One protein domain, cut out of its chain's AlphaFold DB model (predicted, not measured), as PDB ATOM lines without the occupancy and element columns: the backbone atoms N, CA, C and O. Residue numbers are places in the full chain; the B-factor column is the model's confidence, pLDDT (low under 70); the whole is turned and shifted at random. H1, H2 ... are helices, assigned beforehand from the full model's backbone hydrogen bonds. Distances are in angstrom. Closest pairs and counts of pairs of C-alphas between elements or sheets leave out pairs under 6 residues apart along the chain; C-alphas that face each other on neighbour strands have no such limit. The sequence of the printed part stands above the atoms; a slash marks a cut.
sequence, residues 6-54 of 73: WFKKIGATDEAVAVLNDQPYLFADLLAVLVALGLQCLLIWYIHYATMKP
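AT A GLANCE: This is residues 6 to 54 of the 73 residues of an uncharacterized protein of Pochonia chlamydosporia 123 (UniProt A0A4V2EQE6). What shape is this? A long helical arm, H3, residues 24 to 51, makes an L with a small head of two short helices, H1, residues 6 to 10, and H2, residues 14 to 22; residues 29 to 54 stick out. What is printed? The printed part has 49 residues, is all helix in the order H1, H2, H3, and is extended, with a radius of gyration of the C-alphas of 17.5 A and spans of 54 by 20 by 12 A.

HOW THE PARTS SIT: Do H1 and H2 touch? They only just touch, only at the corner by their link, with 3 pairs of C-alphas within 8 A; the closest, Phe 7 and Val 17, are 6.8 A apart. How does H3 stand? H2 and H3 are close but not clearly touching, about perpendicular at 89 degrees; their closest C-alphas, Leu 20 and Phe 27, are 6.4 A apart. H1 and H3 are apart. What of the backbones? Every O i to N i+4 pair is within hydrogen-bond range in H2, 23 of 24 in H3 and 0 of 1 in H1, where 2 of 2 O i to N i+3 pairs are.

IN THESE COORDINATES: Where does H1 begin? At C-alpha 6, (53.530, 23.615, 24.254). How long are H2 and H3? From first to last C-alpha they measure 12.2 A and 41.1 A, and H3 ends at C-alpha 51, (31.788, 61.882, 14.622).

THE WHOLE: How large is it? The two C-alphas farthest apart, Asp 14 and Pro 54, are 54.5 A apart. Is it unbroken? The printed part has no cut, and both links are tight. Where is confidence low? Residue 54 is under 70.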
ATOM      1  N   TRP A   6      54.548  23.784  25.285       87.00
ATOM      2  CA  TRP A   6      53.530  23.615  24.254       87.00
ATOM      3  C   TRP A   6      53.689  24.602  23.084       87.00
ATOM      4  O   TRP A   6      53.235  24.285  21.985       87.00
ATOM      5  N   PHE A   7      54.388  25.734  23.264       86.31
ATOM      6  CA  PHE A   7      54.704  26.664  22.175       86.31
ATOM      7  C   PHE A   7      55.577  26.009  21.095       86.31
ATOM      8  O   PHE A   7      55.460  26.346  19.916       86.31
ATOM      9  N   LYS A   8      56.373  24.991  21.450       86.62
ATOM     10  CA  LYS A   8      57.127  24.196  20.466       86.62
ATOM     11  C   LYS A   8      56.201  23.470  19.487       86.62
ATOM     12  O   LYS A   8      56.531  23.333  18.315       86.62
ATOM     13  N   LYS A   9      54.997  23.070  19.923       89.12
ATOM     14  CA  LYS A   9      53.998  22.402  19.064       89.12
ATOM     15  C   LYS A   9      53.397  23.328  18.009       89.12
ATOM     16  O   LYS A   9      52.886  22.839  17.008       89.12
ATOM     17  N   ILE A  10      53.457  24.641  18.228       88.44
ATOM     18  CA  ILE A  10      53.005  25.661  17.273       88.44
ATOM     19  C   ILE A  10      54.176  26.335  16.539       88.44
ATOM     20  O   ILE A  10      53.961  27.313  15.829       88.44
ATOM     21  N   GLY A  11      55.398  25.800  16.678       89.69
ATOM     22  CA  GLY A  11      56.578  26.223  15.918       89.69
ATOM     23  C   GLY A  11      57.493  27.239  16.608       89.69
ATOM     24  O   GLY A  11      58.330  27.834  15.934       89.69
ATOM     25  N   ALA A  12      57.366  27.462  17.920       90.19
ATOM     26  CA  ALA A  12      58.325  28.296  18.645       90.19
ATOM     27  C   ALA A  12      59.695  27.611  18.764       90.19
ATOM     28  O   ALA A  12      59.777  26.399  18.971       90.19
ATOM     29  N   THR A  13      60.764  28.403  18.673       92.81
ATOM     30  CA  THR A  13      62.138  27.926  18.866       92.81
ATOM     31  C   THR A  13      62.402  27.584  20.332       92.81
ATOM     32  O   THR A  13      61.758  28.122  21.237       92.81
ATOM     33  N   ASP A  14      63.379  26.710  20.583       90.62
ATOM     34  CA  ASP A  14      63.783  26.346  21.946       90.62
ATOM     35  C   ASP A  14      64.232  27.566  22.762       90.62
ATOM     36  O   ASP A  14      63.901  27.671  23.939       90.62
ATOM     37  N   GLU A  15      64.910  28.520  22.117       89.12
ATOM     38  CA  GLU A  15      65.326  29.787  22.726       89.12
ATOM     39  C   GLU A  15      64.129  30.648  23.134       89.12
ATOM     40  O   GLU A  15      64.087  31.155  24.253       89.12
ATOM     41  N   ALA A  16      63.120  30.776  22.264       87.00
ATOM     42  CA  ALA A  16      61.914  31.531  22.584       87.00
ATOM     43  C   ALA A  16      61.183  30.910  23.781       87.00
ATOM     44  O   ALA A  16      60.757  31.619  24.687       87.00
ATOM     45  N   VAL A  17      61.082  29.581  23.827       88.44
ATOM     46  CA  VAL A  17      60.453  28.875  24.949       88.44
ATOM     47  C   VAL A  17      61.262  29.017  26.239       88.44
ATOM     48  O   VAL A  17      60.667  29.217  27.297       88.44
ATOM     49  N   ALA A  18      62.595  28.972  26.169       88.75
ATOM     50  CA  ALA A  18      63.463  29.193  27.323       88.75
ATOM     51  C   ALA A  18      63.277  30.602  27.907       88.75
ATOM     52  O   ALA A  18      63.047  30.734  29.105       88.75
ATOM     53  N   VAL A  19      63.260  31.636  27.058       87.50
ATOM     54  CA  VAL A  19      63.033  33.030  27.480       87.50
ATOM     55  C   VAL A  19      61.655  33.209  28.121       87.50
ATOM     56  O   VAL A  19      61.539  33.866  29.153       87.50
ATOM     57  N   LEU A  20      60.604  32.605  27.559       87.06
ATOM     58  CA  LEU A  20      59.257  32.683  28.137       87.06
ATOM     59  C   LEU A  20      59.170  31.961  29.490       87.06
ATOM     60  O   LEU A  20      58.478  32.432  30.390       87.06
ATOM     61  N   ASN A  21      59.869  30.834  29.647       86.31
ATOM     62  CA  ASN A  21      59.933  30.103  30.914       86.31
ATOM     63  C   ASN A  21      60.753  30.858  31.981       86.31
ATOM     64  O   ASN A  21      60.334  30.882  33.139       86.31
ATOM     65  N   ASP A  22      61.866  31.497  31.604       89.19
ATOM     66  CA  ASP A  22      62.696  32.318  32.504       89.19
ATOM     67  C   ASP A  22      61.993  33.621  32.907       89.19
ATOM     68  O   ASP A  22      62.117  34.092  34.040       89.19
ATOM     69  N   GLN A  23      61.232  34.212  31.985       87.62
ATOM     70  CA  GLN A  23      60.578  35.505  32.167       87.62
ATOM     71  C   GLN A  23      59.085  35.415  31.825       87.62
ATOM     72  O   GLN A  23      58.629  35.998  30.837       87.62
ATOM     73  N   PRO A  24      58.273  34.751  32.667       82.38
ATOM     74  CA  PRO A  24      56.858  34.509  32.375       82.38
ATOM     75  C   PRO A  24      56.031  35.795  32.231       82.38
ATOM     76  O   PRO A  24      55.019  35.802  31.529       82.38
ATOM     77  N   TYR A  25      56.465  36.897  32.851       88.31
ATOM     78  CA  TYR A  25      55.810  38.203  32.724       88.31
ATOM     79  C   TYR A  25      55.967  38.821  31.331       88.31
ATOM     80  O   TYR A  25      55.053  39.498  30.873       88.31
ATOM     81  N   LEU A  26      57.052  38.517  30.608       87.62
ATOM     82  CA  LEU A  26      57.317  39.072  29.278       87.62
ATOM     83  C   LEU A  26      56.210  38.700  28.279       87.62
ATOM     84  O   LEU A  26      55.788  39.519  27.465       87.62
ATOM     85  N   PHE A  27      55.690  37.474  28.385       84.12
ATOM     86  CA  PHE A  27      54.564  37.021  27.573       84.12
ATOM     87  C   PHE A  27      53.257  37.732  27.931       84.12
ATOM     88  O   PHE A  27      52.502  38.145  27.049       84.12
ATOM     89  N   ALA A  28      52.986  37.863  29.230       87.12
ATOM     90  CA  ALA A  28      51.775  38.500  29.731       87.12
ATOM     91  C   ALA A  28      51.726  39.983  29.342       87.12
ATOM     92  O   ALA A  28      50.694  40.449  28.861       87.12
ATOM     93  N   ASP A  29      52.852  40.686  29.466       93.12
ATOM     94  CA  ASP A  29      52.981  42.090  29.083       93.12
ATOM     95  C   ASP A  29      52.805  42.275  27.575       93.12
ATOM     96  O   ASP A  29      52.056  43.153  27.145       93.12
ATOM     97  N   LEU A  30      53.414  41.409  26.756       90.44
ATOM     98  CA  LEU A  30      53.228  41.444  25.305       90.44
ATOM     99  C   LEU A  30      51.747  41.295  24.926       90.44
ATOM    100  O   LEU A  30      51.230  42.077  24.125       90.44
ATOM    101  N   LEU A  31      51.044  40.324  25.517       90.69
ATOM    102  CA  LEU A  31      49.612  40.142  25.278       90.69
ATOM    103  C   LEU A  31      48.790  41.337  25.767       90.69
ATOM    104  O   LEU A  31      47.889  41.782  25.056       90.69
ATOM    105  N   ALA A  32      49.103  41.884  26.942       95.31
ATOM    106  CA  ALA A  32      48.419  43.052  27.483       95.31
ATOM    107  C   ALA A  32      48.559  44.268  26.554       95.31
ATOM    108  O   ALA A  32      47.564  44.936  26.265       95.31
ATOM    109  N   VAL A  33      49.760  44.517  26.022       97.06
ATOM    110  CA  VAL A  33      50.018  45.600  25.062       97.06
ATOM    111  C   VAL A  33      49.247  45.381  23.760       97.06
ATOM    112  O   VAL A  33      48.618  46.316  23.267       97.06
ATOM    113  N   LEU A  34      49.231  44.161  23.215       96.50
ATOM    114  CA  LEU A  34      48.472  43.855  21.996       96.50
ATOM    115  C   LEU A  34      46.967  44.074  22.182       96.50
ATOM    116  O   LEU A  34      46.316  44.656  21.311       96.50
ATOM    117  N   VAL A  35      46.411  43.662  23.323       97.50
ATOM    118  CA  VAL A  35      44.999  43.897  23.658       97.50
ATOM    119  C   VAL A  35      44.722  45.389  23.822       97.50
ATOM    120  O   VAL A  35      43.748  45.888  23.258       97.50
ATOM    121  N   ALA A  36      45.580  46.118  24.539       97.88
ATOM    122  CA  ALA A  36      45.437  47.558  24.730       97.88
ATOM    123  C   ALA A  36      45.464  48.318  23.394       97.88
ATOM    124  O   ALA A  36      44.582  49.141  23.144       97.88
ATOM    125  N   LEU A  37      46.406  47.995  22.502       97.94
ATOM    126  CA  LEU A  37      46.479  48.571  21.156       97.94
ATOM    127  C   LEU A  37      45.246  48.218  20.316       97.94
ATOM    128  O   LEU A  37      44.696  49.086  19.639       97.94
ATOM    129  N   GLY A  38      44.768  46.971  20.383       97.19
ATOM    130  CA  GLY A  38      43.546  46.546  19.701       97.19
ATOM    131  C   GLY A  38      42.320  47.343  20.156       97.19
ATOM    132  O   GLY A  38      41.587  47.888  19.329       97.19
ATOM    133  N   LEU A  39      42.133  47.482  21.471       97.81
ATOM    134  CA  LEU A  39      41.063  48.295  22.054       97.81
ATOM    135  C   LEU A  39      41.195  49.772  21.674       97.81
ATOM    136  O   LEU A  39      40.193  50.411  21.358       97.81
ATOM    137  N   GLN A  40      42.415  50.309  21.648       96.44
ATOM    138  CA  GLN A  40      42.668  51.687  21.242       96.44
ATOM    139  C   GLN A  40      42.286  51.924  19.776       96.44
ATOM    140  O   GLN A  40      41.591  52.895  19.478       96.44
ATOM    141  N   CYS A  41      42.652  51.021  18.866       97.00
ATOM    142  CA  CYS A  41      42.235  51.084  17.464       97.00
ATOM    143  C   CYS A  41      40.706  51.038  17.316       97.00
ATOM    144  O   CYS A  41      40.141  51.828  16.558       97.00
ATOM    145  N   LEU A  42      40.026  50.162  18.066       96.00
ATOM    146  CA  LEU A  42      38.561  50.075  18.066       96.00
ATOM    147  C   LEU A  42      37.909  51.350  18.608       96.00
ATOM    148  O   LEU A  42      36.925  51.821  18.037       96.00
ATOM    149  N   LEU A  43      38.467  51.939  19.666       96.50
ATOM    150  CA  LEU A  43      37.996  53.199  20.233       96.50
ATOM    151  C   LEU A  43      38.143  54.348  19.226       96.50
ATOM    152  O   LEU A  43      37.193  55.099  19.010       96.50
ATOM    153  N   ILE A  44      39.299  54.460  18.566       95.62
ATOM    154  CA  ILE A  44      39.543  55.466  17.523       95.62
ATOM    155  C   ILE A  44      38.557  55.278  16.365       95.62
ATOM    156  O   ILE A  44      37.944  56.245  15.914       95.62
ATOM    157  N   TRP A  45      38.358  54.038  15.909       92.44
ATOM    158  CA  TRP A  45      37.393  53.723  14.857       92.44
ATOM    159  C   TRP A  45      35.960  54.084  15.262       92.44
ATOM    160  O   TRP A  45      35.231  54.692  14.478       92.44
ATOM    161  N   TYR A  46      35.567  53.777  16.498       92.75
ATOM    162  CA  TYR A  46      34.253  54.123  17.029       92.75
ATOM    163  C   TYR A  46      34.045  55.638  17.093       92.75
ATOM    164  O   TYR A  46      33.022  56.133  16.622       92.75
ATOM    165  N   ILE A  47      35.020  56.390  17.615       92.69
ATOM    166  CA  ILE A  47      34.965  57.857  17.659       92.69
ATOM    167  C   ILE A  47      34.866  58.417  16.240       92.69
ATOM    168  O   ILE A  47      34.032  59.284  15.975       92.69
ATOM    169  N   HIS A  48      35.664  57.899  15.306       88.81
ATOM    170  CA  HIS A  48      35.602  58.294  13.905       88.81
ATOM    171  C   HIS A  48      34.202  58.061  13.319       88.81
ATOM    172  O   HIS A  48      33.603  58.976  12.759       88.81
ATOM    173  N   TYR A  49      33.623  56.878  13.525       85.75
ATOM    174  CA  TYR A  49      32.275  56.554  13.064       85.75
ATOM    175  C   TYR A  49      31.185  57.423  13.717       85.75
ATOM    176  O   TYR A  49      30.256  57.889  13.048       85.75
ATOM    177  N   ALA A  50      31.286  57.669  15.025       87.62
ATOM    178  CA  ALA A  50      30.335  58.486  15.769       87.62
ATOM    179  C   ALA A  50      30.360  59.951  15.300       87.62
ATOM    180  O   ALA A  50      29.297  60.551  15.130       87.62
ATOM    181  N   THR A  51      31.555  60.486  15.034       86.00
ATOM    182  CA  THR A  51      31.788  61.882  14.622       86.00
ATOM    183  C   THR A  51      31.612  62.136  13.123       86.00
ATOM    184  O   THR A  51      31.543  63.294  12.707       86.00
ATOM    185  N   MET A  52      31.475  61.094  12.296       80.94
ATOM    186  CA  MET A  52      31.134  61.249  10.880       80.94
ATOM    187  C   MET A  52      29.830  62.033  10.701       80.94
ATOM    188  O   MET A  52      28.796  61.712  11.300       80.94
ATOM    189  N   LYS A  53      29.854  63.034   9.808       70.75
ATOM    190  CA  LYS A  53      28.663  63.823   9.476       70.75
ATOM    191  C   LYS A  53      27.560  62.912   8.911       70.75
ATOM    192  O   LYS A  53      27.861  61.979   8.163       70.75
ATOM    193  N   PRO A  54      26.272  63.186   9.189       64.56
ATOM    194  CA  PRO A  54      25.156  62.377   8.688       64.56
ATOM    195  C   PRO A  54      25.115  62.275   7.150       64.56
ATOM    196  O   PRO A  54      24.685  61.257   6.613       64.56
TER     197      PRO A  54